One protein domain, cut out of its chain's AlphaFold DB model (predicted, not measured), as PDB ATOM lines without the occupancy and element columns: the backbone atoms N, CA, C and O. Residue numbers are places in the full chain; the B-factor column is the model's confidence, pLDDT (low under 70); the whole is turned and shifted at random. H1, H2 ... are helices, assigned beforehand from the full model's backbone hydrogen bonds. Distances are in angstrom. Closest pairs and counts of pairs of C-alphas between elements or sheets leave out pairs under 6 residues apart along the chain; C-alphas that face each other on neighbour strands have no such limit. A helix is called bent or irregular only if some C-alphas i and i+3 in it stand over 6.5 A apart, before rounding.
ATOM      1  N   ALA A  71      -1.030  28.997 -11.706       93.31
ATOM      2  CA  ALA A  71      -2.223  29.782 -12.008       93.31
ATOM      3  C   ALA A  71      -1.893  31.118 -12.689       93.31
ATOM      4  O   ALA A  71      -2.451  31.431 -13.741       93.31
ATOM      5  N   LEU A  72      -0.951  31.885 -12.129       95.00
ATOM      6  CA  LEU A  72      -0.513  33.142 -12.728       95.00
ATOM      7  C   LEU A  72       0.140  32.910 -14.097       95.00
ATOM      8  O   LEU A  72      -0.151  33.640 -15.037       95.00
ATOM      9  N   VAL A  73       0.980  31.881 -14.240       94.88
ATOM     10  CA  VAL A  73       1.611  31.543 -15.528       94.88
ATOM     11  C   VAL A  73       0.566  31.220 -16.600       94.88
ATOM     12  O   VAL A  73       0.685  31.720 -17.715       94.88
ATOM     13  N   ILE A  74      -0.474  30.448 -16.260       95.50
ATOM     14  CA  ILE A  74      -1.584  30.143 -17.176       95.50
ATOM     15  C   ILE A  74      -2.262  31.434 -17.641       95.50
ATOM     16  O   ILE A  74      -2.449  31.615 -18.840       95.50
ATOM     17  N   ILE A  75      -2.589  32.345 -16.719       95.69
ATOM     18  CA  ILE A  75      -3.278  33.602 -17.054       95.69
ATOM     19  C   ILE A  75      -2.393  34.515 -17.910       95.69
ATOM     20  O   ILE A  75      -2.873  35.108 -18.873       95.69
ATOM     21  N   LEU A  76      -1.099  34.611 -17.600       95.56
ATOM     22  CA  LEU A  76      -0.154  35.412 -18.383       95.56
ATOM     23  C   LEU A  76       0.080  34.852 -19.795       95.56
ATOM     24  O   LEU A  76       0.437  35.610 -20.694       95.56
ATOM     25  N   GLY A  77      -0.139  33.551 -20.006       94.69
ATOM     26  CA  GLY A  77      -0.099  32.914 -21.328       94.69
ATOM     27  C   GLY A  77      -1.297  33.245 -22.225       94.69
ATOM     28  O   GLY A  77      -1.374  32.765 -23.354       94.69
ATOM     29  N   ILE A  78      -2.253  34.038 -21.740       95.12
ATOM     30  CA  ILE A  78      -3.448  34.423 -22.490       95.12
ATOM     31  C   ILE A  78      -3.143  35.704 -23.253       95.12
ATOM     32  O   ILE A  78      -2.616  36.664 -22.691       95.12
ATOM     33  N   HIS A  79      -3.481  35.708 -24.541       93.19
ATOM     34  CA  HIS A  79      -3.134  36.794 -25.461       93.19
ATOM     35  C   HIS A  79      -4.343  37.463 -26.109       93.19
ATOM     36  O   HIS A  79      -4.200  38.514 -26.722       93.19
ATOM     37  N   ASN A  80      -5.526  36.863 -25.996       91.31
ATOM     38  CA  ASN A  80      -6.743  37.402 -26.576       91.31
ATOM     39  C   ASN A  80      -7.916  37.188 -25.623       91.31
ATOM     40  O   ASN A  80      -8.045  36.118 -25.025       91.31
ATOM     41  N   ILE A  81      -8.768  38.201 -25.522       93.56
ATOM     42  CA  ILE A  81     -10.023  38.155 -24.785       93.56
ATOM     43  C   ILE A  81     -11.142  38.335 -25.797       93.56
ATOM     44  O   ILE A  81     -11.166  39.298 -26.556       93.56
ATOM     45  N   ALA A  82     -12.068  37.386 -25.811       92.75
ATOM     46  CA  ALA A  82     -13.214  37.408 -26.699       92.75
ATOM     47  C   ALA A  82     -14.407  36.769 -25.998       92.75
ATOM     48  O   ALA A  82     -14.246  35.865 -25.173       92.75
ATOM     49  N   LEU A  83     -15.608  37.204 -26.373       91.12
ATOM     50  CA  LEU A  83     -16.812  36.457 -26.042       91.12
ATOM     51  C   LEU A  83     -16.703  35.068 -26.694       91.12
ATOM     52  O   LEU A  83     -16.474  35.002 -27.907       91.12
ATOM     53  N   PRO A  84     -16.848  33.962 -25.944       89.50
ATOM     54  CA  PRO A  84     -16.737  32.638 -26.533       89.50
ATOM     55  C   PRO A  84     -17.741  32.457 -27.684       89.50
ATOM     56  O   PRO A  84     -18.935  32.686 -27.474       89.50
ATOM     57  N   PRO A  85     -17.306  32.011 -28.879       85.81
ATOM     58  CA  PRO A  85     -18.196  31.893 -30.037       85.81
ATOM     59  C   PRO A  85     -19.419  31.007 -29.774       85.81
ATOM     60  O   PRO A  85     -20.509  31.281 -30.269       85.81
ATOM     61  N   SER A  86     -19.260  29.984 -28.929       83.69
ATOM     62  CA  SER A  86     -20.333  29.065 -28.536       83.69
ATOM     63  C   SER A  86     -21.503  29.737 -27.817       83.69
ATOM     64  O   SER A  86     -22.601  29.188 -27.824       83.69
ATOM     65  N   ILE A  87     -21.302  30.910 -27.210       86.00
ATOM     66  CA  ILE A  87     -22.364  31.623 -26.493       86.00
ATOM     67  C   ILE A  87     -22.871  32.857 -27.230       86.00
ATOM     68  O   ILE A  87     -23.744  33.534 -26.706       86.00
ATOM     69  N   GLN A  88     -22.373  33.173 -28.428       88.12
ATOM     70  CA  GLN A  88     -22.703  34.433 -29.096       88.12
ATOM     71  C   GLN A  88     -24.203  34.571 -29.397       88.12
ATOM     72  O   GLN A  88     -24.793  35.608 -29.098       88.12
ATOM     73  N   THR A  89     -24.839  33.513 -29.909       88.12
ATOM     74  CA  THR A  89     -26.295  33.478 -30.134       88.12
ATOM     75  C   THR A  89     -27.060  33.638 -28.824       88.12
ATOM     76  O   THR A  89     -27.964  34.462 -28.718       88.12
ATOM     77  N   GLN A  90     -26.664  32.884 -27.797       87.88
ATOM     78  CA  GLN A  90     -27.330  32.902 -26.498       87.88
ATOM     79  C   GLN A  90     -27.157  34.244 -25.774       87.88
ATOM     80  O   GLN A  90     -28.064  34.712 -25.095       87.88
ATOM     81  N   TYR A  91     -26.013  34.893 -25.963       91.00
ATOM     82  CA  TYR A  91     -25.723  36.213 -25.434       91.00
ATOM     83  C   TYR A  91     -26.675  37.269 -26.005       91.00
ATOM     84  O   TYR A  91     -27.156  38.107 -25.248       91.00
ATOM     85  N   GLN A  92     -27.008  37.210 -27.302       92.56
ATOM     86  CA  GLN A  92     -28.016  38.112 -27.882       92.56
ATOM     87  C   GLN A  92     -29.404  37.867 -27.287       92.56
ATOM     88  O   GLN A  92     -30.089  38.817 -26.921       92.56
ATOM     89  N   ILE A  93     -29.773  36.600 -27.091       89.69
ATOM     90  CA  ILE A  93     -31.030  36.229 -26.433       89.69
ATOM     91  C   ILE A  93     -31.100  36.816 -25.010       89.69
ATOM     92  O   ILE A  93     -32.114  37.395 -24.624       89.69
ATOM     93  N   TRP A  94     -30.018  36.710 -24.232       91.19
ATOM     94  CA  TRP A  94     -29.948  37.311 -22.897       91.19
ATOM     95  C   TRP A  94     -29.960  38.838 -22.939       91.19
ATOM     96  O   TRP A  94     -30.528  39.461 -22.052       91.19
ATOM     97  N   LYS A  95     -29.368  39.451 -23.965       92.38
ATOM     98  CA  LYS A  95     -29.386  40.905 -24.146       92.38
ATOM     99  C   LYS A  95     -30.800  41.443 -24.368       92.38
ATOM    100  O   LYS A  95     -31.120  42.514 -23.864       92.38
ATOM    101  N   GLU A  96     -31.638  40.704 -25.092       91.25
ATOM    102  CA  GLU A  96     -33.055  41.037 -25.285       91.25
ATOM    103  C   GLU A  96     -33.891  40.761 -24.032       91.25
ATOM    104  O   GLU A  96     -34.785  41.537 -23.694       91.25
ATOM    105  N   ASN A  97     -33.610  39.657 -23.336       87.94
ATOM    106  CA  ASN A  97     -34.314  39.282 -22.118       87.94
ATOM    107  C   ASN A  97     -33.360  38.606 -21.107       87.94
ATOM    108  O   ASN A  97     -33.159  37.385 -21.162       87.94
ATOM    109  N   PRO A  98     -32.808  39.382 -20.152       87.88
ATOM    110  CA  PRO A  98     -31.841  38.897 -19.168       87.88
ATOM    111  C   PRO A  98     -32.359  37.750 -18.297       87.88
ATOM    112  O   PRO A  98     -31.595  36.838 -17.970       87.88
ATOM    113  N   SER A  99     -33.657  37.733 -17.967       83.75
ATOM    114  CA  SER A  99     -34.221  36.693 -17.099       83.75
ATOM    115  C   SER A  99     -34.163  35.307 -17.740       83.75
ATOM    116  O   SER A  99     -34.139  34.305 -17.034       83.75
ATOM    117  N   GLN A 100     -34.024  35.220 -19.070       83.25
ATOM    118  CA  GLN A 100     -33.924  33.938 -19.767       83.25
ATOM    119  C   GLN A 100     -32.696  33.116 -19.388       83.25
ATOM    120  O   GLN A 100     -32.707  31.904 -19.616       83.25
ATOM    121  N   LEU A 101     -31.649  33.724 -18.814       85.44
ATOM    122  CA  LEU A 101     -30.547  32.950 -18.235       85.44
ATOM    123  C   LEU A 101     -31.059  32.003 -17.141       85.44
ATOM    124  O   LEU A 101     -30.570  30.884 -17.002       85.44
ATOM    125  N   TRP A 102     -32.105  32.426 -16.438       81.94
ATOM    126  CA  TRP A 102     -32.742  31.718 -15.345       81.94
ATOM    127  C   TRP A 102     -33.955  30.905 -15.770       81.94
ATOM    128  O   TRP A 102     -34.709  30.509 -14.901       81.94
ATOM    129  N   ARG A 103     -34.190  30.608 -17.054       70.19
ATOM    130  CA  ARG A 103     -35.428  29.925 -17.498       70.19
ATOM    131  C   ARG A 103     -35.745  28.582 -16.818       70.19
ATOM    132  O   ARG A 103     -36.865  28.105 -16.935       70.19
ATOM    133  N   ALA A 104     -34.782  27.962 -16.135       55.50
ATOM    134  CA  ALA A 104     -35.031  26.808 -15.268       55.50
ATOM    135  C   ALA A 104     -35.711  27.166 -13.924       55.50
ATOM    136  O   ALA A 104     -36.287  26.281 -13.304       55.50
ATOM    137  N   LEU A 105     -35.622  28.430 -13.497       54.31
ATOM    138  CA  LEU A 105     -36.310  29.070 -12.367       54.31
ATOM    139  C   LEU A 105     -37.666  29.677 -12.782       54.31
ATOM    140  O   LEU A 105     -38.573  29.743 -11.966       54.31
ATOM    141  N   ASP A 106     -37.837  30.098 -14.045       46.22
ATOM    142  CA  ASP A 106     -39.086  30.708 -14.548       46.22
ATOM    143  C   ASP A 106     -40.177  29.656 -14.840       46.22
ATOM    144  O   ASP A 106     -40.671  29.494 -15.961       46.22
ATOM    145  N   GLY A 107     -40.610  28.945 -13.803       47.28
ATOM    146  CA  GLY A 107     -41.882  28.235 -13.801       47.28
ATOM    147  C   GLY A 107     -43.059  29.205 -13.658       47.28
ATOM    148  O   GLY A 107     -43.697  29.182 -12.619       47.28
ATOM    149  N   GLN A 108     -43.312  30.052 -14.667       41.84
ATOM    150  CA  GLN A 108     -44.543  30.818 -14.985       41.84
ATOM    151  C   GLN A 108     -45.463  31.401 -13.882       41.84
ATOM    152  O   GLN A 108     -46.529  31.905 -14.222       41.84
ATOM    153  N   ASN A 109     -45.089  31.448 -12.607       43.38
ATOM    154  CA  ASN A 109     -45.953  31.957 -11.546       43.38
ATOM    155  C   ASN A 109     -45.250  33.079 -10.789       43.38
ATOM    156  O   ASN A 109     -44.264  32.855 -10.090       43.38
ATOM    157  N   SER A 110     -45.824  34.279 -10.864       45.16
ATOM    158  CA  SER A 110     -45.444  35.489 -10.121       45.16
ATOM    159  C   SER A 110     -45.603  35.379  -8.590       45.16
ATOM    160  O   SER A 110     -45.576  36.392  -7.900       45.16
ATOM    161  N   GLU A 111     -45.773  34.164  -8.061       50.94
ATOM    162  CA  GLU A 111     -45.985  33.832  -6.644       50.94
ATOM    163  C   GLU A 111     -45.063  32.691  -6.162       50.94
ATOM    164  O   GLU A 111     -45.353  32.024  -5.167       50.94
ATOM    165  N   GLN A 112     -43.961  32.389  -6.860       58.69
ATOM    166  CA  GLN A 112     -43.013  31.395  -6.349       58.69
ATOM    167  C   GLN A 112     -42.368  31.890  -5.048       58.69
ATOM    168  O   GLN A 112     -41.767  32.964  -5.001       58.69
ATOM    169  N   SER A 113     -42.475  31.086  -3.986       68.75
ATOM    170  CA  SER A 113     -41.811  31.392  -2.721       68.75
ATOM    171  C   SER A 113     -40.287  31.360  -2.888       68.75
ATOM    172  O   SER A 113     -39.747  30.609  -3.708       68.75
ATOM    173  N   ILE A 114     -39.581  32.142  -2.070       68.62
ATOM    174  CA  ILE A 114     -38.112  32.190  -2.000       68.62
ATOM    175  C   ILE A 114     -37.478  30.800  -1.927       68.62
ATOM    176  O   ILE A 114     -36.440  30.536  -2.537       68.62
ATOM    177  N   GLU A 115     -38.114  29.896  -1.186       74.75
ATOM    178  CA  GLU A 115     -37.676  28.518  -1.022       74.75
ATOM    179  C   GLU A 115     -37.698  27.755  -2.347       74.75
ATOM    180  O   GLU A 115     -36.744  27.039  -2.644       74.75
ATOM    181  N   VAL A 116     -38.738  27.934  -3.169       76.50
ATOM    182  CA  VAL A 116     -38.858  27.270  -4.475       76.50
ATOM    183  C   VAL A 116     -37.754  27.741  -5.421       76.50
ATOM    184  O   VAL A 116     -37.049  26.903  -5.985       76.50
ATOM    185  N   ALA A 117     -37.530  29.055  -5.514       76.69
ATOM    186  CA  ALA A 117     -36.470  29.620  -6.350       76.69
ATOM    187  C   ALA A 117     -35.073  29.143  -5.906       76.69
ATOM    188  O   ALA A 117     -34.243  28.759  -6.732       76.69
ATOM    189  N   ALA A 118     -34.817  29.096  -4.594       77.88
ATOM    190  CA  ALA A 118     -33.558  28.588  -4.050       77.88
ATOM    191  C   ALA A 118     -33.348  27.087  -4.332       77.88
ATOM    192  O   ALA A 118     -32.233  26.676  -4.665       77.88
ATOM    193  N   ILE A 119     -34.403  26.269  -4.230       81.88
ATOM    194  CA  ILE A 119     -34.373  24.831  -4.544       81.88
ATOM    195  C   ILE A 119     -34.047  24.606  -6.023       81.88
ATOM    196  O   ILE A 119     -33.203  23.771  -6.352       81.88
ATOM    197  N   GLU A 120     -34.700  25.337  -6.925       83.69
ATOM    198  CA  GLU A 120     -34.466  25.193  -8.364       83.69
ATOM    199  C   GLU A 120     -33.061  25.673  -8.742       83.69
ATOM    200  O   GLU A 120     -32.360  24.991  -9.494       83.69
ATOM    201  N   ALA A 121     -32.580  26.758  -8.127       84.00
ATOM    202  CA  ALA A 121     -31.211  27.224  -8.325       84.00
ATOM    203  C   ALA A 121     -30.177  26.207  -7.826       84.00
ATOM    204  O   ALA A 121     -29.159  25.993  -8.490       84.00
ATOM    205  N   TYR A 122     -30.450  25.544  -6.697       85.25
ATOM    206  CA  TYR A 122     -29.591  24.487  -6.165       85.25
ATOM    207  C   TYR A 122     -29.489  23.313  -7.140       85.25
ATOM    208  O   TYR A 122     -28.385  22.875  -7.470       85.25
ATOM    209  N   LEU A 123     -30.630  22.839  -7.646       85.00
ATOM    210  CA  LEU A 123     -30.669  21.742  -8.611       85.00
ATOM    211  C   LEU A 123     -29.886  22.094  -9.874       85.00
ATOM    212  O   LEU A 123     -29.070  21.291 -10.327       85.00
ATOM    213  N   VAL A 124     -30.082  23.288 -10.435       85.75
ATOM    214  CA  VAL A 124     -29.350  23.689 -11.642       85.75
ATOM    215  C   VAL A 124     -27.849  23.757 -11.366       85.75
ATOM    216  O   VAL A 124     -27.083  23.138 -12.101       85.75
ATOM    217  N   ALA A 125     -27.412  24.414 -10.289       84.62
ATOM    218  CA  ALA A 125     -25.994  24.502  -9.940       84.62
ATOM    219  C   ALA A 125     -25.342  23.119  -9.754       84.62
ATOM    220  O   ALA A 125     -24.230  22.885 -10.239       84.62
ATOM    221  N   GLN A 126     -26.054  22.171  -9.138       82.81
ATOM    222  CA  GLN A 126     -25.597  20.788  -8.999       82.81
ATOM    223  C   GLN A 126     -25.387  20.108 -10.361       82.81
ATOM    224  O   GLN A 126     -24.347  19.489 -10.585       82.81
ATOM    225  N   HIS A 127     -26.336  20.251 -11.292       81.12
ATOM    226  CA  HIS A 127     -26.216  19.686 -12.641       81.12
ATOM    227  C   HIS A 127     -25.126  20.373 -13.467       81.12
ATOM    228  O   HIS A 127     -24.435  19.712 -14.249       81.12
ATOM    229  N   LEU A 128     -24.952  21.688 -13.294       81.00
ATOM    230  CA  LEU A 128     -23.942  22.457 -14.013       81.00
ATOM    231  C   LEU A 128     -22.533  21.972 -13.680       81.00
ATOM    232  O   LEU A 128     -21.731  21.767 -14.588       81.00
ATOM    233  N   ARG A 129     -22.274  21.677 -12.403       71.00
ATOM    234  CA  ARG A 129     -20.998  21.125 -11.933       71.00
ATOM    235  C   ARG A 129     -20.630  19.783 -12.587       71.00
ATOM    236  O   ARG A 129     -19.456  19.429 -12.631       71.00
ATOM    237  N   LEU A 130     -21.612  19.037 -13.098       63.97
ATOM    238  CA  LEU A 130     -21.423  17.697 -13.662       63.97
ATOM    239  C   LEU A 130     -21.200  17.666 -15.191       63.97
ATOM    240  O   LEU A 130     -20.832  16.614 -15.711       63.97
ATOM    241  N   ARG A 131     -21.408  18.761 -15.943       55.72
ATOM    242  CA  ARG A 131     -21.176  18.814 -17.412       55.72
ATOM    243  C   ARG A 131     -20.346  20.062 -17.766       55.72
ATOM    244  O   ARG A 131     -20.589  21.114 -17.214       55.72
ATOM    245  N   GLN A 132     -19.335  19.983 -18.635       57.12
ATOM    246  CA  GLN A 132     -18.172  20.893 -18.514       57.12
ATOM    247  C   GLN A 132     -17.976  22.028 -19.544       57.12
ATOM    248  O   GLN A 132     -16.991  22.737 -19.407       57.12
ATOM    249  N   VAL A 133     -18.839  22.282 -20.544       47.81
ATOM    250  CA  VAL A 133     -18.493  23.311 -21.574       47.81
ATOM    251  C   VAL A 133     -19.504  24.453 -21.731       47.81
ATOM    252  O   VAL A 133     -19.117  25.613 -21.663       47.81
ATOM    253  N   TYR A 134     -20.809  24.187 -21.845       53.72
ATOM    254  CA  TYR A 134     -21.829  25.261 -21.796       53.72
ATOM    255  C   TYR A 134     -22.066  25.797 -20.381       53.72
ATOM    256  O   TYR A 134     -22.615  26.879 -20.180       53.72
ATOM    257  N   ASN A 135     -21.618  25.034 -19.393       70.12
ATOM    258  CA  ASN A 135     -21.980  25.260 -18.014       70.12
ATOM    259  C   ASN A 135     -21.088  26.269 -17.320       70.12
ATOM    260  O   ASN A 135     -21.523  26.784 -16.310       70.12
ATOM    261  N   VAL A 136     -19.899  26.595 -17.831       84.75
ATOM    262  CA  VAL A 136     -18.944  27.433 -17.087       84.75
ATOM    263  C   VAL A 136     -19.482  28.852 -16.880       84.75
ATOM    264  O   VAL A 136     -19.426  29.378 -15.775       84.75
ATOM    265  N   ILE A 137     -20.071  29.473 -17.908       89.00
ATOM    266  CA  ILE A 137     -20.645  30.822 -17.766       89.00
ATOM    267  C   ILE A 137     -21.895  30.790 -16.890       89.00
ATOM    268  O   ILE A 137     -22.001  31.578 -15.957       89.00
ATOM    269  N   LEU A 138     -22.806  29.843 -17.126       89.06
ATOM    270  CA  LEU A 138     -23.984  29.663 -16.273       89.06
ATOM    271  C   LEU A 138     -23.572  29.439 -14.814       89.06
ATOM    272  O   LEU A 138     -24.076  30.100 -13.916       89.06
ATOM    273  N   TRP A 139     -22.597  28.566 -14.588       90.75
ATOM    274  CA  TRP A 139     -22.028  28.252 -13.288       90.75
ATOM    275  C   TRP A 139     -21.531  29.509 -12.586       90.75
ATOM    276  O   TRP A 139     -21.956  29.757 -11.462       90.75
ATOM    277  N   ARG A 140     -20.736  30.346 -13.269       92.75
ATOM    278  CA  ARG A 140     -20.278  31.648 -12.753       92.75
ATOM    279  C   ARG A 140     -21.443  32.509 -12.270       92.75
ATOM    280  O   ARG A 140     -21.345  33.095 -11.191       92.75
ATOM    281  N   PHE A 141     -22.544  32.560 -13.020       93.50
ATOM    282  CA  PHE A 141     -23.754  33.276 -12.609       93.50
ATOM    283  C   PHE A 141     -24.439  32.629 -11.399       93.50
ATOM    284  O   PHE A 141     -24.760  33.343 -10.454       93.50
ATOM    285  N   TYR A 142     -24.603  31.305 -11.370       91.69
ATOM    286  CA  TYR A 142     -25.238  30.596 -10.252       91.69
ATOM    287  C   TYR A 142     -24.446  30.715  -8.945       91.69
ATOM    288  O   TYR A 142     -25.021  31.038  -7.905       91.69
ATOM    289  N   VAL A 143     -23.126  30.515  -8.966       92.00
ATOM    290  CA  VAL A 143     -22.312  30.672  -7.750       92.00
ATOM    291  C   VAL A 143     -22.247  32.131  -7.302       92.00
ATOM    292  O   VAL A 143     -22.296  32.407  -6.102       92.00
ATOM    293  N   SER A 144     -22.223  33.081  -8.245       94.00
ATOM    294  CA  SER A 144     -22.328  34.511  -7.928       94.00
ATOM    295  C   SER A 144     -23.682  34.842  -7.306       94.00
ATOM    296  O   SER A 144     -23.718  35.572  -6.322       94.00
ATOM    297  N   PHE A 145     -24.778  34.268  -7.810       91.06
ATOM    298  CA  PHE A 145     -26.105  34.387  -7.211       91.06
ATOM    299  C   PHE A 145     -26.106  33.879  -5.764       91.06
ATOM    300  O   PHE A 145     -26.508  34.627  -4.880       91.06
ATOM    301  N   PHE A 146     -25.583  32.679  -5.484       87.38
ATOM    302  CA  PHE A 146     -25.515  32.159  -4.111       87.38
ATOM    303  C   PHE A 146     -24.680  33.044  -3.183       87.38
ATOM    304  O   PHE A 146     -25.062  33.258  -2.033       87.38
ATOM    305  N   TYR A 147     -23.566  33.591  -3.670       88.81
ATOM    306  CA  TYR A 147     -22.765  34.540  -2.900       88.81
ATOM    307  C   TYR A 147     -23.511  35.856  -2.631       88.81
ATOM    308  O   TYR A 147     -23.524  36.325  -1.496       88.81
ATOM    309  N   GLN A 148     -24.162  36.439  -3.639       86.62
ATOM    310  CA  GLN A 148     -24.940  37.673  -3.480       86.62
ATOM    311  C   GLN A 148     -26.160  37.465  -2.585       86.62
ATOM    312  O   GLN A 148     -26.467  38.324  -1.763       86.62
ATOM    313  N   LEU A 149     -26.811  36.307  -2.687       81.06
ATOM    314  CA  LEU A 149     -27.858  35.898  -1.771       81.06
ATOM    315  C   LEU A 149     -27.280  35.823  -0.353       81.06
ATOM    316  O   LEU A 149     -27.759  36.523   0.525       81.06
ATOM    317  N   ALA A 150     -26.170  35.119  -0.128       77.75
ATOM    318  CA  ALA A 150     -25.518  35.083   1.185       77.75
ATOM    319  C   ALA A 150     -25.145  36.482   1.730       77.75
ATOM    320  O   ALA A 150     -25.263  36.710   2.936       77.75
ATOM    321  N   LEU A 151     -24.740  37.429   0.873       76.69
ATOM    322  CA  LEU A 151     -24.493  38.826   1.259       76.69
ATOM    323  C   LEU A 151     -25.774  39.584   1.622       76.69
ATOM    324  O   LEU A 151     -25.787  40.302   2.622       76.69
ATOM    325  N   LEU A 152     -26.839  39.431   0.831       72.44
ATOM    326  CA  LEU A 152     -28.148  40.040   1.085       72.44
ATOM    327  C   LEU A 152     -28.699  39.574   2.439       72.44
ATOM    328  O   LEU A 152     -29.177  40.374   3.239       72.44
ATOM    329  N   LEU A 153     -28.544  38.281   2.715       65.31
ATOM    330  CA  LEU A 153     -28.966  37.633   3.952       65.31
ATOM    331  C   LEU A 153     -28.044  37.966   5.144       65.31
ATOM    332  O   LEU A 153     -28.461  37.868   6.296       65.31
ATOM    333  N   GLY A 154     -26.792  38.353   4.883       55.34
ATOM    334  CA  GLY A 154     -25.765  38.628   5.893       55.34
ATOM    335  C   GLY A 154     -25.518  40.105   6.220       55.34
ATOM    336  O   GLY A 154     -24.633  40.366   7.026       55.34
ATOM    337  N   HIS A 155     -26.256  41.045   5.611       47.12
ATOM    338  CA  HIS A 155     -25.980  42.495   5.619       47.12
ATOM    339  C   HIS A 155     -24.551  42.824   5.153       47.12
ATOM    340  O   HIS A 155     -23.599  42.860   5.931       47.12
ATOM    341  N   GLY A 156     -24.423  43.061   3.841       47.16
ATOM    342  CA  GLY A 156     -23.192  43.437   3.147       47.16
ATOM    343  C   GLY A 156     -22.204  44.248   3.997       47.16
ATOM    344  O   GLY A 156     -22.446  45.400   4.323       47.16
ATOM    345  N   GLN A 157     -21.062  43.618   4.281       43.38
ATOM    346  CA  GLN A 157     -19.893  44.139   4.998       43.38
ATOM    347  C   GLN A 157     -20.048  44.444   6.501       43.38
ATOM    348  O   GLN A 157     -20.758  45.339   6.936       43.38
ATOM    349  N   LYS A 158     -19.173  43.762   7.261       39.16
ATOM    350  CA  LYS A 158     -18.865  43.928   8.689       39.16
ATOM    351  C   LYS A 158     -20.026  43.627   9.633       39.16
ATOM    352  O   LYS A 158     -20.535  44.538  10.252       39.16
ATOM    353  N   VAL A 159     -20.301  42.348   9.869       34.94
ATOM    354  CA  VAL A 159     -20.411  41.792  11.226       34.94
ATOM    355  C   VAL A 159     -20.318  40.270  11.094       34.94
ATOM    356  O   VAL A 159     -21.228  39.583  10.649       34.94
ATOM    357  N   MET A 160     -19.165  39.736  11.488       35.97
ATOM    358  CA  MET A 160     -18.958  38.318  11.750       35.97
ATOM    359  C   MET A 160     -19.523  38.003  13.150       35.97
ATOM    360  O   MET A 160     -18.790  37.584  14.038       35.97
ATOM    361  N   THR A 161     -20.806  38.290  13.405       38.66
ATOM    362  CA  THR A 161     -21.516  37.686  14.541       38.66
ATOM    363  C   THR A 161     -22.435  36.623  13.971       38.66
ATOM    364  O   THR A 161     -23.301  36.873  13.137       38.66
ATOM    365  N   ASN A 162     -22.170  35.395  14.396       46.31
ATOM    366  CA  ASN A 162     -22.655  34.148  13.822       46.31
ATOM    367  C   ASN A 162     -24.188  34.009  13.702       46.31
ATOM    368  O   ASN A 162     -24.646  33.043  13.113       46.31
ATOM    369  N   ASN A 163     -25.011  34.925  14.217       41.41
ATOM    370  CA  ASN A 163     -26.433  34.648  14.426       41.41
ATOM    371  C   ASN A 163     -27.352  34.953  13.227       41.41
ATOM    372  O   ASN A 163     -28.279  34.184  13.007       41.41
ATOM    373  N   LEU A 164     -27.114  35.992  12.413       38.12
ATOM    374  CA  LEU A 164     -28.014  36.310  11.280       38.12
ATOM    375  C   LEU A 164     -27.641  35.554   9.992       38.12
ATOM    376  O   LEU A 164     -28.520  35.061   9.287       38.12
ATOM    377  N   HIS A 165     -26.335  35.369   9.751       47.03
ATOM    378  CA  HIS A 165     -25.815  34.499   8.690       47.03
ATOM    379  C   HIS A 165     -26.340  33.064   8.850       47.03
ATOM    380  O   HIS A 165     -26.661  32.418   7.858       47.03
ATOM    381  N   ASN A 166     -26.522  32.606  10.095       55.19
ATOM    382  CA  ASN A 166     -27.107  31.303  10.384       55.19
ATOM    383  C   ASN A 166     -28.606  31.238  10.083       55.19
ATOM    384  O   ASN A 166     -29.019  30.243   9.523       55.19
ATOM    385  N   ILE A 167     -29.430  32.254  10.358       53.56
ATOM    386  CA  ILE A 167     -30.899  32.110  10.241       53.56
ATOM    387  C   ILE A 167     -31.356  31.882   8.797       53.56
ATOM    388  O   ILE A 167     -32.192  31.018   8.541       53.56
ATOM    389  N   LEU A 168     -30.813  32.630   7.837       52.88
ATOM    390  CA  LEU A 168     -31.224  32.505   6.437       52.88
ATOM    391  C   LEU A 168     -30.427  31.436   5.681       52.88
ATOM    392  O   LEU A 168     -30.990  30.793   4.800       52.88
ATOM    393  N   TYR A 169     -29.174  31.165   6.067       65.44
ATOM    394  CA  TYR A 169     -28.462  29.963   5.619       65.44
ATOM    395  C   TYR A 169     -29.152  28.695   6.134       65.44
ATOM    396  O   TYR A 169     -29.348  27.757   5.372       65.44
ATOM    397  N   GLU A 170     -29.603  28.674   7.388       69.00
ATOM    398  CA  GLU A 170     -30.438  27.603   7.933       69.00
ATOM    399  C   GLU A 170     -31.803  27.570   7.264       69.00
ATOM    400  O   GLU A 170     -32.281  26.477   6.999       69.00
ATOM    401  N   ARG A 171     -32.417  28.711   6.922       71.00
ATOM    402  CA  ARG A 171     -33.664  28.734   6.136       71.00
ATOM    403  C   ARG A 171     -33.454  28.127   4.753       71.00
ATOM    404  O   ARG A 171     -34.280  27.329   4.332       71.00
ATOM    405  N   LEU A 172     -32.350  28.450   4.080       73.88
ATOM    406  CA  LEU A 172     -32.020  27.929   2.756       73.88
ATOM    407  C   LEU A 172     -31.675  26.436   2.820       73.88
ATOM    408  O   LEU A 172     -32.237  25.650   2.068       73.88
ATOM    409  N   VAL A 173     -30.837  26.019   3.776       78.88
ATOM    410  CA  VAL A 173     -30.548  24.603   4.051       78.88
ATOM    411  C   VAL A 173     -31.838  23.859   4.390       78.88
ATOM    412  O   VAL A 173     -32.093  22.815   3.811       78.88
ATOM    413  N   LYS A 174     -32.687  24.401   5.266       79.62
ATOM    414  CA  LYS A 174     -33.970  23.802   5.647       79.62
ATOM    415  C   LYS A 174     -34.904  23.677   4.448       79.62
ATOM    416  O   LYS A 174     -35.455  22.603   4.252       79.62
ATOM    417  N   ALA A 175     -35.050  24.722   3.640       78.06
ATOM    418  CA  ALA A 175     -35.863  24.704   2.426       78.06
ATOM    419  C   ALA A 175     -35.386  23.626   1.444       78.06
ATOM    420  O   ALA A 175     -36.181  22.826   0.958       78.06
ATOM    421  N   ILE A 176     -34.074  23.561   1.216       82.31
ATOM    422  CA  ILE A 176     -33.446  22.581   0.330       82.31
ATOM    423  C   ILE A 176     -33.619  21.159   0.881       82.31
ATOM    424  O   ILE A 176     -34.061  20.282   0.149       82.31
ATOM    425  N   THR A 177     -33.351  20.929   2.170       83.44
ATOM    426  CA  THR A 177     -33.498  19.613   2.817       83.44
ATOM    427  C   THR A 177     -34.958  19.154   2.905       83.44
ATOM    428  O   THR A 177     -35.231  17.960   2.859       83.44
ATOM    429  N   GLN A 178     -35.920  20.074   3.028       82.75
ATOM    430  CA  GLN A 178     -37.352  19.749   3.042       82.75
ATOM    431  C   GLN A 178     -37.929  19.513   1.637       82.75
ATOM    432  O   GLN A 178     -39.058  19.032   1.501       82.75
ATOM    433  N   SER A 179     -37.170  19.830   0.586       80.88
ATOM    434  CA  SER A 179     -37.582  19.603  -0.792       80.88
ATOM    435  C   SER A 179     -37.573  18.119  -1.138       80.88
ATOM    436  O   SER A 179     -36.532  17.474  -1.148       80.88
ATOM    437  N   LYS A 180     -38.721  17.593  -1.575       83.31
ATOM    438  CA  LYS A 180     -38.815  16.223  -2.114       83.31
ATOM    439  C   LYS A 180     -38.063  16.030  -3.439       83.31
ATOM    440  O   LYS A 180     -37.967  14.904  -3.913       83.31
ATOM    441  N   LYS A 181     -37.589  17.114  -4.071       83.38
ATOM    442  CA  LYS A 181     -36.827  17.056  -5.331       83.38
ATOM    443  C   LYS A 181     -35.336  16.761  -5.107       83.38
ATOM    444  O   LYS A 181     -34.648  16.445  -6.072       83.38
ATOM    445  N   ILE A 182     -34.830  16.911  -3.880       84.50
ATOM    446  CA  ILE A 182     -33.399  16.830  -3.564       84.50
ATOM    447  C   ILE A 182     -33.178  15.656  -2.616       84.50
ATOM    448  O   ILE A 182     -33.723  15.625  -1.519       84.50
ATOM    449  N   ASN A 183     -32.363  14.695  -3.053       85.00
ATOM    450  CA  ASN A 183     -32.052  13.482  -2.287       85.00
ATOM    451  C   ASN A 183     -30.707  13.572  -1.546       85.00
ATOM    452  O   ASN A 183     -30.272  12.593  -0.944       85.00
ATOM    453  N   ASP A 184     -30.031  14.719  -1.625       84.56
ATOM    454  CA  ASP A 184     -28.757  14.946  -0.951       84.56
ATOM    455  C   ASP A 184     -28.950  15.017   0.568       84.56
ATOM    456  O   ASP A 184     -29.894  15.631   1.069       84.56
ATOM    457  N   ASP A 185     -28.004  14.446   1.315       87.88
ATOM    458  CA  ASP A 185     -27.961  14.608   2.766       87.88
ATOM    459  C   ASP A 185     -27.673  16.069   3.157       87.88
ATOM    460  O   ASP A 185     -26.993  16.814   2.442       87.88
ATOM    461  N   ILE A 186     -28.136  16.478   4.341       84.19
ATOM    462  CA  ILE A 186     -27.919  17.829   4.873       84.19
ATOM    463  C   ILE A 186     -26.433  18.224   4.906       84.19
ATOM    464  O   ILE A 186     -26.099  19.391   4.692       84.19
ATOM    465  N   THR A 187     -25.526  17.274   5.147       85.25
ATOM    466  CA  THR A 187     -24.076  17.514   5.130       85.25
ATOM    467  C   THR A 187     -23.569  17.836   3.725       85.25
ATOM    468  O   THR A 187     -22.777  18.766   3.564       85.25
ATOM    469  N   VAL A 188     -24.083  17.145   2.703       87.75
ATOM    470  CA  VAL A 188     -23.763  17.382   1.288       87.75
ATOM    471  C   VAL A 188     -24.294  18.741   0.842       87.75
ATOM    472  O   VAL A 188     -23.550  19.521   0.250       87.75
ATOM    473  N   ILE A 189     -25.540  19.068   1.199       85.44
ATOM    474  CA  ILE A 189     -26.153  20.372   0.905       85.44
ATOM    475  C   ILE A 189     -25.314  21.505   1.502       85.44
ATOM    476  O   ILE A 189     -24.957  22.452   0.799       85.44
ATOM    477  N   LYS A 190     -24.942  21.398   2.785       84.25
ATOM    478  CA  LYS A 190     -24.097  22.399   3.454       84.25
ATOM    479  C   LYS A 190     -22.733  22.538   2.778       84.25
ATOM    480  O   LYS A 190     -22.292  23.659   2.539       84.25
ATOM    481  N   ALA A 191     -22.078  21.427   2.445       85.12
ATOM    482  CA  ALA A 191     -20.781  21.450   1.773       85.12
ATOM    483  C   ALA A 191     -20.863  22.100   0.379       85.12
ATOM    484  O   ALA A 191     -20.001  22.905   0.021       85.12
ATOM    485  N   ASN A 192     -21.918  21.800  -0.385       88.00
ATOM    486  CA  ASN A 192     -22.165  22.410  -1.689       88.00
ATOM    487  C   ASN A 192     -22.371  23.920  -1.568       88.00
ATOM    488  O   ASN A 192     -21.666  24.677  -2.229       88.00
ATOM    489  N   LEU A 193     -23.261  24.372  -0.680       85.69
ATOM    490  CA  LEU A 193     -23.517  25.800  -0.487       85.69
ATOM    491  C   LEU A 193     -22.260  26.557  -0.047       85.69
ATOM    492  O   LEU A 193     -21.971  27.618  -0.593       85.69
ATOM    493  N   GLN A 194     -21.475  26.004   0.884       84.25
ATOM    494  CA  GLN A 194     -20.200  26.600   1.295       84.25
ATOM    495  C   GLN A 194     -19.236  26.752   0.118       84.25
ATOM    496  O   GLN A 194     -18.649  27.820  -0.069       84.25
ATOM    497  N   LEU A 195     -19.093  25.703  -0.694       86.19
ATOM    498  CA  LEU A 195     -18.232  25.736  -1.869       86.19
ATOM    499  C   LEU A 195     -18.714  26.771  -2.894       86.19
ATOM    500  O   LEU A 195     -17.904  27.530  -3.421       86.19
ATOM    501  N   TRP A 196     -20.015  26.821  -3.171       89.31
ATOM    502  CA  TRP A 196     -20.589  27.716  -4.177       89.31
ATOM    503  C   TRP A 196     -20.521  29.174  -3.736       89.31
ATOM    504  O   TRP A 196     -20.139  30.031  -4.524       89.31
ATOM    505  N   VAL A 197     -20.792  29.465  -2.463       87.62
ATOM    506  CA  VAL A 197     -20.608  30.809  -1.899       87.62
ATOM    507  C   VAL A 197     -19.137  31.224  -1.961       87.62
ATOM    508  O   VAL A 197     -18.842  32.368  -2.308       87.62
ATOM    509  N   ALA A 198     -18.198  30.312  -1.688       86.19
ATOM    510  CA  ALA A 198     -16.769  30.596  -1.811       86.19
ATOM    511  C   ALA A 198     -16.355  30.880  -3.268       86.19
ATOM    512  O   ALA A 198     -15.670  31.872  -3.516       86.19
ATOM    513  N   ALA A 199     -16.807  30.072  -4.233       91.19
ATOM    514  CA  ALA A 199     -16.573  30.312  -5.659       91.19
ATOM    515  C   ALA A 199     -17.191  31.647  -6.115       91.19
ATOM    516  O   ALA A 199     -16.522  32.465  -6.746       91.19
ATOM    517  N   GLY A 200     -18.429  31.938  -5.711       92.56
ATOM    518  CA  GLY A 200     -19.086  33.217  -5.978       92.56
ATOM    519  C   GLY A 200     -18.342  34.413  -5.386       92.56
ATOM    520  O   GLY A 200     -18.195  35.434  -6.055       92.56
ATOM    521  N   ALA A 201     -17.772  34.284  -4.184       91.62
ATOM    522  CA  ALA A 201     -16.932  35.321  -3.585       91.62
ATOM    523  C   ALA A 201     -15.673  35.605  -4.426       91.62
ATOM    524  O   ALA A 201     -15.241  36.756  -4.543       91.62
ATOM    525  N   ARG A 202     -15.087  34.564  -5.035       93.81
ATOM    526  CA  ARG A 202     -13.943  34.695  -5.952       93.81
ATOM    527  C   ARG A 202     -14.334  35.443  -7.218       93.81
ATOM    528  O   ARG A 202     -13.659  36.412  -7.563       93.81
ATOM    529  N   TYR A 203     -15.437  35.059  -7.858       96.00
ATOM    530  CA  TYR A 203     -15.937  35.766  -9.036       96.00
ATOM    531  C   TYR A 203     -16.341  37.204  -8.718       96.00
ATOM    532  O   TYR A 203     -16.020  38.100  -9.491       96.00
ATOM    533  N   ASN A 204     -16.926  37.466  -7.549       95.12
ATOM    534  CA  ASN A 204     -17.205  38.829  -7.106       95.12
ATOM    535  C   ASN A 204     -15.922  39.664  -6.986       95.12
ATOM    536  O   ASN A 204     -15.893  40.799  -7.449       95.12
ATOM    537  N   LYS A 205     -14.834  39.102  -6.438       95.25
ATOM    538  CA  LYS A 205     -13.537  39.796  -6.368       95.25
ATOM    539  C   LYS A 205     -12.971  40.109  -7.759       95.25
ATOM    540  O   LYS A 205     -12.416  41.187  -7.958       95.25
ATOM    541  N   ILE A 206     -13.113  39.184  -8.710       97.06
ATOM    542  CA  ILE A 206     -12.747  39.409 -10.118       97.06
ATOM    543  C   ILE A 206     -13.596  40.546 -10.700       97.06
ATOM    544  O   ILE A 206     -13.043  41.472 -11.286       97.06
ATOM    545  N   CYS A 207     -14.910  40.536 -10.462       97.31
ATOM    546  CA  CYS A 207     -15.813  41.589 -10.922       97.31
ATOM    547  C   CYS A 207     -15.475  42.957 -10.314       97.31
ATOM    548  O   CYS A 207     -15.545  43.968 -11.003       97.31
ATOM    549  N   THR A 208     -15.055  43.022  -9.047       96.06
ATOM    550  CA  THR A 208     -14.566  44.275  -8.447       96.06
ATOM    551  C   THR A 208     -13.323  44.808  -9.170       96.06
ATOM    552  O   THR A 208     -13.136  46.018  -9.243       96.06
ATOM    553  N   ALA A 209     -12.466  43.928  -9.696       96.81
ATOM    554  CA  ALA A 209     -11.242  44.325 -10.386       96.81
ATOM    555  C   ALA A 209     -11.449  44.650 -11.877       96.81
ATOM    556  O   ALA A 209     -10.687  45.453 -12.422       96.81
ATOM    557  N   LEU A 210     -12.431  44.026 -12.534       97.19
ATOM    558  CA  LEU A 210     -12.588  44.040 -13.992       97.19
ATOM    559  C   LEU A 210     -13.978  44.426 -14.506       97.19
ATOM    560  O   LEU A 210     -14.098  44.470 -15.712       97.19
ATOM    561  N   ASP A 211     -14.973  44.704 -13.658       97.62
ATOM    562  CA  ASP A 211     -16.421  44.793 -13.966       97.62
ATOM    563  C   ASP A 211     -17.169  43.442 -14.028       97.62
ATOM    564  O   ASP A 211     -16.561  42.369 -14.049       97.62
ATOM    565  N   LYS A 212     -18.513  43.458 -13.978       97.19
ATOM    566  CA  LYS A 212     -19.326  42.224 -13.949       97.19
ATOM    567  C   LYS A 212     -19.412  41.524 -15.301       97.19
ATOM    568  O   LYS A 212     -19.729  40.334 -15.345       97.19
ATOM    569  N   GLY A 213     -19.086  42.204 -16.396       97.12
ATOM    570  CA  GLY A 213     -18.946  41.587 -17.711       97.12
ATOM    571  C   GLY A 213     -17.827  40.547 -17.747       97.12
ATOM    572  O   GLY A 213     -17.885  39.607 -18.544       97.12
ATOM    573  N   ALA A 214     -16.882  40.607 -16.802       97.06
ATOM    574  CA  ALA A 214     -15.892  39.561 -16.558       97.06
ATOM    575  C   ALA A 214     -16.510  38.155 -16.401       97.06
ATOM    576  O   ALA A 214     -15.893  37.179 -16.820       97.06
ATOM    577  N   LEU A 215     -17.739  38.019 -15.882       95.75
ATOM    578  CA  LEU A 215     -18.422  36.717 -15.778       95.75
ATOM    579  C   LEU A 215     -18.558  36.015 -17.143       95.75
ATOM    580  O   LEU A 215     -18.422  34.790 -17.229       95.75
ATOM    581  N   PHE A 216     -18.745  36.787 -18.214       94.94
ATOM    582  CA  PHE A 216     -18.773  36.285 -19.588       94.94
ATOM    583  C   PHE A 216     -17.379  36.150 -20.203       94.94
ATOM    584  O   PHE A 216     -17.140  35.229 -20.983       94.94
ATOM    585  N   LEU A 217     -16.488  37.093 -19.892       95.75
ATOM    586  CA  LEU A 217     -15.290  37.351 -20.690       95.75
ATOM    587  C   LEU A 217     -14.007  36.745 -20.129       95.75
ATOM    588  O   LEU A 217     -13.047  36.590 -20.886       95.75
ATOM    589  N   ILE A 218     -13.948  36.396 -18.835       94.88
ATOM    590  CA  ILE A 218     -12.723  35.784 -18.318       94.88
ATOM    591  C   ILE A 218     -12.464  34.446 -19.026       94.88
ATOM    592  O   ILE A 218     -13.406  33.667 -19.254       94.88
ATOM    593  N   PRO A 219     -11.192  34.157 -19.337       92.00
ATOM    594  CA  PRO A 219     -10.813  32.981 -20.104       92.00
ATOM    595  C   PRO A 219     -11.340  31.666 -19.532       92.00
ATOM    596  O   PRO A 219     -11.429  31.471 -18.315       92.00
ATOM    597  N   GLN A 220     -11.657  30.739 -20.436       88.38
ATOM    598  CA  GLN A 220     -12.068  29.375 -20.104       88.38
ATOM    599  C   GLN A 220     -10.840  28.500 -19.831       88.38
ATOM    600  O   GLN A 220     -10.472  27.633 -20.618       88.38
ATOM    601  N   ILE A 221     -10.173  28.801 -18.724       89.12
ATOM    602  CA  ILE A 221      -9.112  27.984 -18.128       89.12
ATOM    603  C   ILE A 221      -9.713  27.130 -16.999       89.12
ATOM    604  O   ILE A 221     -10.860  27.386 -16.625       89.12
ATOM    605  N   PRO A 222      -8.990  26.127 -16.460       89.12
ATOM    606  CA  PRO A 222      -9.517  25.280 -15.393       89.12
ATOM    607  C   PRO A 222     -10.102  26.091 -14.232       89.12
ATOM    608  O   PRO A 222      -9.496  27.065 -13.780       89.12
ATOM    609  N   ASP A 223     -11.276  25.676 -13.748       87.06
ATOM    610  CA  ASP A 223     -12.023  26.406 -12.715       87.06
ATOM    611  C   ASP A 223     -11.206  26.576 -11.427       87.06
ATOM    612  O   ASP A 223     -11.320  27.593 -10.744       87.06
ATOM    613  N   ASP A 224     -10.305  25.634 -11.125       87.81
ATOM    614  CA  ASP A 224      -9.416  25.701  -9.963       87.81
ATOM    615  C   ASP A 224      -8.470  26.914  -9.982       87.81
ATOM    616  O   ASP A 224      -8.026  27.360  -8.922       87.81
ATOM    617  N   VAL A 225      -8.187  27.499 -11.147       92.38
ATOM    618  CA  VAL A 225      -7.373  28.711 -11.266       92.38
ATOM    619  C   VAL A 225      -8.147  29.915 -10.727       92.38
ATOM    620  O   VAL A 225      -7.579  30.757 -10.024       92.38
ATOM    621  N   TRP A 226      -9.450  29.981 -11.011       92.94
ATOM    622  CA  TRP A 226     -10.322  31.077 -10.588       92.94
ATOM    623  C   TRP A 226     -10.860  30.884  -9.164       92.94
ATOM    624  O   TRP A 226     -10.834  31.813  -8.343       92.94
ATOM    625  N   GLU A 227     -11.315  29.672  -8.860       91.62
ATOM    626  CA  GLU A 227     -12.148  29.359  -7.698       91.62
ATOM    627  C   GLU A 227     -11.346  28.928  -6.471       91.62
ATOM    628  O   GLU A 227     -11.768  29.184  -5.343       91.62
ATOM    629  N   ASN A 228     -10.164  28.329  -6.646       87.94
ATOM    630  CA  ASN A 228      -9.348  27.946  -5.499       87.94
ATOM    631  C   ASN A 228      -8.694  29.200  -4.883       87.94
ATOM    632  O   ASN A 228      -7.884  29.874  -5.534       87.94
ATOM    633  N   PRO A 229      -8.962  29.515  -3.600       81.38
ATOM    634  CA  PRO A 229      -8.395  30.692  -2.945       81.38
ATOM    635  C   PRO A 229      -6.863  30.653  -2.847       81.38
ATOM    636  O   PRO A 229      -6.234  31.701  -2.681       81.38
ATOM    637  N   ASN A 230      -6.257  29.468  -2.963       86.38
ATOM    638  CA  ASN A 230      -4.813  29.284  -2.909       86.38
ATOM    639  C   ASN A 230      -4.118  29.424  -4.266       86.38
ATOM    640  O   ASN A 230      -2.912  29.663  -4.266       86.38
ATOM    641  N   SER A 231      -4.850  29.314  -5.380       87.69
ATOM    642  CA  SER A 231      -4.280  29.388  -6.732       87.69
ATOM    643  C   SER A 231      -3.809  30.797  -7.078       87.69
ATOM    644  O   SER A 231      -2.712  30.966  -7.594       87.69
ATOM    645  N   LEU A 232      -4.612  31.816  -6.757       89.06
ATOM    646  CA  LEU A 232      -4.334  33.201  -7.139       89.06
ATOM    647  C   LEU A 232      -4.660  34.159  -5.980       89.06
ATOM    648  O   LEU A 232      -5.836  34.400  -5.668       89.06
ATOM    649  N   LYS A 233      -3.627  34.692  -5.309       88.75
ATOM    650  CA  LYS A 233      -3.772  35.526  -4.099       88.75
ATOM    651  C   LYS A 233      -2.761  36.670  -4.010       88.75
ATOM    652  O   LYS A 233      -1.643  36.572  -4.508       88.75
ATOM    653  N   GLY A 234      -3.148  37.732  -3.298       89.69
ATOM    654  CA  GLY A 234      -2.320  38.927  -3.098       89.69
ATOM    655  C   GLY A 234      -1.832  39.511  -4.425       89.69
ATOM    656  O   GLY A 234      -2.590  39.542  -5.388       89.69
ATOM    657  N   ALA A 235      -0.548  39.866  -4.485       91.00
ATOM    658  CA  ALA A 235       0.067  40.482  -5.660       91.00
ATOM    659  C   ALA A 235      -0.085  39.675  -6.963       91.00
ATOM    660  O   ALA A 235      -0.177  40.272  -8.026       91.00
ATOM    661  N   GLU A 236      -0.154  38.337  -6.909       93.38
ATOM    662  CA  GLU A 236      -0.362  37.533  -8.124       93.38
ATOM    663  C   GLU A 236      -1.776  37.710  -8.693       93.38
ATOM    664  O   GLU A 236      -1.958  37.710  -9.905       93.38
ATOM    665  N   PHE A 237      -2.777  37.899  -7.825       94.75
ATOM    666  CA  PHE A 237      -4.129  38.246  -8.263       94.75
ATOM    667  C   PHE A 237      -4.139  39.615  -8.936       94.75
ATOM    668  O   PHE A 237      -4.695  39.752 -10.021       94.75
ATOM    669  N   ASP A 238      -3.482  40.601  -8.332       95.56
ATOM    670  CA  ASP A 238      -3.430  41.958  -8.875       95.56
ATOM    671  C   ASP A 238      -2.682  41.996 -10.219       95.56
ATOM    672  O   ASP A 238      -3.121  42.670 -11.153       95.56
ATOM    673  N   GLU A 239      -1.602  41.219 -10.356       96.62
ATOM    674  CA  GLU A 239      -0.861  41.045 -11.611       96.62
ATOM    675  C   GLU A 239      -1.731  40.385 -12.692       96.62
ATOM    676  O   GLU A 239      -1.818  40.899 -13.806       96.62
ATOM    677  N   ALA A 240      -2.437  39.301 -12.361       97.00
ATOM    678  CA  ALA A 240      -3.349  38.630 -13.285       97.00
ATOM    679  C   ALA A 240      -4.493  39.545 -13.752       97.00
ATOM    680  O   ALA A 240      -4.785  39.602 -14.946       97.00
ATOM    681  N   MET A 241      -5.129  40.289 -12.840       97.88
ATOM    682  CA  MET A 241      -6.190  41.235 -13.207       97.88
ATOM    683  C   MET A 241      -5.639  42.388 -14.052       97.88
ATOM    684  O   MET A 241      -6.279  42.804 -15.014       97.88
ATOM    685  N   SER A 242      -4.433  42.876 -13.746       97.88
ATOM    686  CA  SER A 242      -3.771  43.917 -14.543       97.88
ATOM    687  C   SER A 242      -3.448  43.436 -15.958       97.88
ATOM    688  O   SER A 242      -3.643  44.191 -16.908       97.88
ATOM    689  N   HIS A 243      -3.021  42.178 -16.111       98.00
ATOM    690  CA  HIS A 243      -2.805  41.547 -17.416       98.00
ATOM    691  C   HIS A 243      -4.104  41.424 -18.218       98.00
ATOM    692  O   HIS A 243      -4.171  41.848 -19.364       98.00
ATOM    693  N   LEU A 244      -5.188  40.927 -17.616       98.12
ATOM    694  CA  LEU A 244      -6.480  40.858 -18.317       98.12
ATOM    695  C   LEU A 244      -7.000  42.247 -18.714       98.12
ATOM    696  O   LEU A 244      -7.566  42.413 -19.795       98.12
ATOM    697  N   ARG A 245      -6.772  43.257 -17.866       98.06
ATOM    698  CA  ARG A 245      -7.100  44.649 -18.179       98.06
ATOM    699  C   ARG A 245      -6.276  45.180 -19.351       98.06
ATOM    700  O   ARG A 245      -6.850  45.836 -20.215       98.06
ATOM    701  N   SER A 246      -4.975  44.890 -19.415       97.62
ATOM    702  CA  SER A 246      -4.123  45.329 -20.532       97.62
ATOM    703  C   SER A 246      -4.478  44.647 -21.857       97.62
ATOM    704  O   SER A 246      -4.280  45.246 -22.910       97.62
ATOM    705  N   LEU A 247      -5.080  43.453 -21.813       97.75
ATOM    706  CA  LEU A 247      -5.688  42.799 -22.979       97.75
ATOM    707  C   LEU A 247      -7.036  43.409 -23.405       97.75
ATOM    708  O   LEU A 247      -7.627  42.956 -24.381       97.75
ATOM    709  N   GLY A 248      -7.544  44.416 -22.688       97.38
ATOM    710  CA  GLY A 248      -8.756  45.140 -23.065       97.38
ATOM    711  C   GLY A 248     -10.067  44.467 -22.657       97.38
ATOM    712  O   GLY A 248     -11.099  44.785 -23.244       97.38
ATOM    713  N   ILE A 249     -10.076  43.575 -21.652       98.12
ATOM    714  CA  ILE A 249     -11.314  42.903 -21.201       98.12
ATOM    715  C   ILE A 249     -12.436  43.887 -20.836       98.12
ATOM    716  O   ILE A 249     -13.585  43.652 -21.196       98.12
ATOM    717  N   MET A 250     -12.097  45.003 -20.184       98.06
ATOM    718  CA  MET A 250     -13.064  46.039 -19.792       98.06
ATOM    719  C   MET A 250     -13.579  46.805 -21.016       98.06
ATOM    720  O   MET A 250     -14.774  47.007 -21.173       98.06
ATOM    721  N   THR A 251     -12.691  47.135 -21.958       98.00
ATOM    722  CA  THR A 251     -13.082  47.768 -23.225       98.00
ATOM    723  C   THR A 251     -14.031  46.878 -24.026       98.00
ATOM    724  O   THR A 251     -15.008  47.365 -24.588       98.00
ATOM    725  N   LEU A 252     -13.780  45.565 -24.061       97.75
ATOM    726  CA  LEU A 252     -14.684  44.611 -24.697       97.75
ATOM    727  C   LEU A 252     -16.015  44.489 -23.934       97.75
ATOM    728  O   LEU A 252     -17.069  44.397 -24.561       97.75
ATOM    729  N   SER A 253     -15.976  44.504 -22.598       98.19
ATOM    730  CA  SER A 253     -17.171  44.512 -21.746       98.19
ATOM    731  C   SER A 253     -18.087  45.685 -22.094       98.19
ATOM    732  O   SER A 253     -19.269  45.473 -22.386       98.19
ATOM    733  N   ASP A 254     -17.523  46.890 -22.185       97.81
ATOM    734  CA  ASP A 254     -18.236  48.109 -22.566       97.81
ATOM    735  C   ASP A 254     -18.830  48.009 -23.977       97.81
ATOM    736  O   ASP A 254     -20.016  48.276 -24.176       97.81
ATOM    737  N   GLN A 255     -18.039  47.556 -24.961       97.69
ATOM    738  CA  GLN A 255     -18.487  47.402 -26.353       97.69
ATOM    739  C   GLN A 255     -19.676  46.444 -26.494       97.69
ATOM    740  O   GLN A 255     -20.569  46.663 -27.315       97.69
ATOM    741  N   LEU A 256     -19.697  45.370 -25.704       96.69
ATOM    742  CA  LEU A 256     -20.772  44.381 -25.740       96.69
ATOM    743  C   LEU A 256     -21.986  44.795 -24.889       96.69
ATOM    744  O   LEU A 256     -23.106  44.330 -25.150       96.69
ATOM    745  N   GLY A 257     -21.788  45.688 -23.916       97.25
ATOM    746  CA  GLY A 257     -22.742  45.976 -22.844       97.25
ATOM    747  C   GLY A 257     -22.786  44.863 -21.789       97.25
ATOM    748  O   GLY A 257     -23.832  44.629 -21.182       97.25
ATOM    749  N   ALA A 258     -21.678  44.138 -21.605       97.06
ATOM    750  CA  ALA A 258     -21.617  42.925 -20.797       97.06
ATOM    751  C   ALA A 258     -21.764  43.191 -19.297       97.06
ATOM    752  O   ALA A 258     -22.450  42.416 -18.631       97.06
ATOM    753  N   ASP A 259     -21.194  44.278 -18.771       97.69
ATOM    754  CA  ASP A 259     -21.383  44.659 -17.365       97.69
ATOM    755  C   ASP A 259     -22.857  44.945 -17.051       97.69
ATOM    756  O   ASP A 259     -23.425  44.371 -16.117       97.69
ATOM    757  N   ASN A 260     -23.523  45.765 -17.870       97.06
ATOM    758  CA  ASN A 260     -24.941  46.066 -17.679       97.06
ATOM    759  C   ASN A 260     -25.812  44.805 -17.798       97.06
ATOM    760  O   ASN A 260     -26.669  44.567 -16.948       97.06
ATOM    761  N   LEU A 261     -25.559  43.957 -18.800       96.50
ATOM    762  CA  LEU A 261     -26.279  42.694 -18.950       96.50
ATOM    763  C   LEU A 261     -26.073  41.774 -17.735       96.50
ATOM    764  O   LEU A 261     -27.042  41.259 -17.183       96.50
ATOM    765  N   ALA A 262     -24.834  41.602 -17.268       96.56
ATOM    766  CA  ALA A 262     -24.543  40.786 -16.091       96.56
ATOM    767  C   ALA A 262     -25.260  41.310 -14.835       96.56
ATOM    768  O   ALA A 262     -25.790  40.521 -14.052       96.56
ATOM    769  N   ASN A 263     -25.322  42.635 -14.659       94.56
ATOM    770  CA  ASN A 263     -26.097  43.266 -13.591       94.56
ATOM    771  C   ASN A 263     -27.592  42.946 -13.697       94.56
ATOM    772  O   ASN A 263     -28.199  42.570 -12.697       94.56
ATOM    773  N   GLN A 264     -28.186  43.086 -14.885       93.19
ATOM    774  CA  GLN A 264     -29.608  42.805 -15.102       93.19
ATOM    775  C   GLN A 264     -29.944  41.338 -14.821       93.19
ATOM    776  O   GLN A 264     -30.916  41.068 -14.125       93.19
ATOM    777  N   ILE A 265     -29.102  40.410 -15.285       91.81
ATOM    778  CA  ILE A 265     -29.242  38.976 -15.007       91.81
ATOM    779  C   ILE A 265     -29.189  38.712 -13.498       91.81
ATOM    780  O   ILE A 265     -30.079  38.072 -12.951       91.81
ATOM    781  N   LEU A 266     -28.163  39.193 -12.792       91.12
ATOM    782  CA  LEU A 266     -28.047  38.925 -11.355       91.12
ATOM    783  C   LEU A 266     -29.199  39.554 -10.560       91.12
ATOM    784  O   LEU A 266     -29.734  38.913  -9.658       91.12
ATOM    785  N   ASN A 267     -29.608  40.778 -10.901       87.56
ATOM    786  CA  ASN A 267     -30.718  41.446 -10.227       87.56
ATOM    787  C   ASN A 267     -32.055  40.743 -10.490       87.56
ATOM    788  O   ASN A 267     -32.800  40.550  -9.537       87.56
ATOM    789  N   SER A 268     -32.324  40.260 -11.711       84.69
ATOM    790  CA  SER A 268     -33.598  39.592 -12.013       84.69
ATOM    791  C   SER A 268     -33.838  38.345 -11.154       84.69
ATOM    792  O   SER A 268     -34.980  38.029 -10.849       84.69
ATOM    793  N   ALA A 269     -32.773  37.645 -10.748       80.44
ATOM    794  CA  ALA A 269     -32.878  36.509  -9.830       80.44
ATOM    795  C   ALA A 269     -32.922  36.921  -8.352       80.44
ATOM    796  O   ALA A 269     -33.492  36.202  -7.538       80.44
ATOM    797  N   LEU A 270     -32.306  38.046  -7.976       79.12
ATOM    798  CA  LEU A 270     -32.226  38.497  -6.581       79.12
ATOM    799  C   LEU A 270     -33.422  39.350  -6.148       79.12
ATOM    800  O   LEU A 270     -33.714  39.410  -4.956       79.12
ATOM    801  N   ASP A 271     -34.109  40.011  -7.078       74.81
ATOM    802  CA  ASP A 271     -35.212  40.925  -6.774       74.81
ATOM    803  C   ASP A 271     -36.359  40.280  -5.970       74.81
ATOM    804  O   ASP A 271     -36.802  40.918  -5.009       74.81
ATOM    805  N   PRO A 272     -36.774  39.016  -6.216       68.25
ATOM    806  CA  PRO A 272     -37.745  38.330  -5.355       68.25
ATOM    807  C   PRO A 272     -37.302  38.235  -3.886       68.25
ATOM    808  O   PRO A 272     -38.119  38.293  -2.973       68.25
ATOM    809  N   PHE A 273     -35.992  38.153  -3.635       67.75
ATOM    810  CA  PHE A 273     -35.427  38.012  -2.291       67.75
ATOM    811  C   PHE A 273     -35.302  39.347  -1.549       67.75
ATOM    812  O   PHE A 273     -35.203  39.363  -0.322       67.75
ATOM    813  N   ARG A 274     -35.304  40.479  -2.263       64.88
ATOM    814  CA  ARG A 274     -35.170  41.815  -1.656       64.88
ATOM    815  C   ARG A 274     -36.426  42.253  -0.898       64.88
ATOM    816  O   ARG A 274     -36.306  43.010   0.062       64.88
ATOM    817  N   TRP A 275     -37.602  41.760  -1.287       50.88
ATOM    818  CA  TRP A 275     -38.879  42.130  -0.666       50.88
ATOM    819  C   TRP A 275     -39.172  41.366   0.636       50.88
ATOM    820  O   TRP A 275     -39.686  41.965   1.581       50.88
ATOM    821  N   ASP A 276     -38.752  40.102   0.761       48.41
ATOM    822  CA  ASP A 276     -39.007  39.310   1.979       48.41
ATOM    823  C   ASP A 276     -38.111  39.668   3.173       48.41
ATOM    824  O   ASP A 276     -38.484  39.446   4.329       48.41
ATOM    825  N   VAL A 277     -36.929  40.246   2.930       49.00
ATOM    826  CA  VAL A 277     -36.066  40.745   4.018       49.00
ATOM    827  C   VAL A 277     -36.732  41.933   4.726       49.00
ATOM    828  O   VAL A 277     -36.582  42.090   5.934       49.00
ATOM    829  N   VAL A 278     -37.526  42.735   4.009       43.53
ATOM    830  CA  VAL A 278     -38.245  43.882   4.588       43.53
ATOM    831  C   VAL A 278     -39.499  43.434   5.345       43.53
ATOM    832  O   VAL A 278     -39.777  43.952   6.426       43.53
ATOM    833  N   THR A 279     -40.244  42.449   4.833       37.66
ATOM    834  CA  THR A 279     -41.479  41.969   5.481       37.66
ATOM    835  C   THR A 279     -41.204  41.153   6.743       37.66
ATOM    836  O   THR A 279     -41.924  41.307   7.728       37.66
ATOM    837  N   THR A 280     -40.130  40.357   6.783       44.44
ATOM    838  CA  THR A 280     -39.754  39.584   7.987       44.44
ATOM    839  C   THR A 280     -39.202  40.437   9.133       44.44
ATOM    840  O   THR A 280     -39.327  40.038  10.290       44.44
TER     841      THR A 280
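Overview. This is residues 71 to 280 of the 347 residues of an uncharacterized protein of Sclerotinia sclerotiorum (strain ATCC 18683 / 1980 / Ss-1) (UniProt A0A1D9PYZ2). Two long helices, H5 and H7, cross as an X in the core of a compact body of helices; H4 and H6 pack at one end of it, and H10 with the short H1 at the far end of H7. The bent H12 runs along one side, its arm H12a packing on H5, with H3 beside that arm. The printed part has 210 residues with twelve named helices, H1 to H12 in order, and no named strand: the class is all helix. It is compact, with a radius of gyration of the C-alphas of 17.3 A and spans of 48 by 38 by 32 A.

Arrangement. Begin with H1, residues 71 to 76, which touches H10, residues 235 to 246; their closest C-alphas, of Leu 72 and Ala 240, are 6.2 A apart. H2, residues 85 to 96, is irregular, with C-alphas 86 and 89 7.6 A apart; with residues 93 to 94 alone it only just touches H3, residues 98 to 102, with 3 pairs of C-alphas within 8 A, and only at the corner. H4, residues 114 to 130, and H5, residues 135 to 154, form a hairpin at 36 degrees, only just steep, the closest C-alphas being those of Leu 128 and Asn 135, 5.3 A. H6, residues 162 to 178, touches H4 with residues 172 to 176 alone, about perpendicular at 77 degrees, closest at C-alphas 176 and 119, 5.4 A. Look at Ser 144 and Gly 200, the closest C-alphas of H5 and H7, residues 186 to 210: they are 4.0 A apart, and the helices are about perpendicular at 82 degrees. H8, residues 214 to 217, touches H11, residues 249 to 256, and H9, residues 223 to 227, touches H7 at residues 198 to 203 alone. H12, residues 258 to 280, assigned as one helix by its hydrogen bonds, is bent, with C-alphas 269 and 272 6.9 A apart; H12a, residues 258 to 269, and H12b, residues 272 to 280, stand at a steep tilt of 47 degrees. H12a touches H3, closest at C-alphas 265 and 98, 4.9 A. Every O i to N i+4 pair is within hydrogen-bond range in H1, H5, H7, H9, H10 and H11, against 6 of 8 in H2, 12 of 13 in H4, 11 of 13 in H6, 7 of 8 in H12a, 0 of 1 in H3 and 2 of 5 in H12b, where O i to N i+3 gives 2 of 2 in H3 and 1 of 6 in H12b; H8 is too short for such a pair.

Along the chain. Find C-alpha 71 at (-2.223, 29.782, -12.008), where H1 begins. H7 runs 35.7 A from C-alpha 186 at (-27.919, 17.829, 4.873); H5 measures 27.7 A, H4 25.0 A and H6 23.2 A. H12b ends at C-alpha 280, (-39.754, 39.584, 7.987).

Size, cuts and confidence. The two C-alphas farthest apart, of Gly 77 and Thr 279, are 50.1 A apart. The printed part has no cut, and the one long link is H3 to H4. The model's mean pLDDT over the printed part is 81.4; look for values under 70 at residues 104 to 114, 130 to 134, 153 to 170 and 272 to 280.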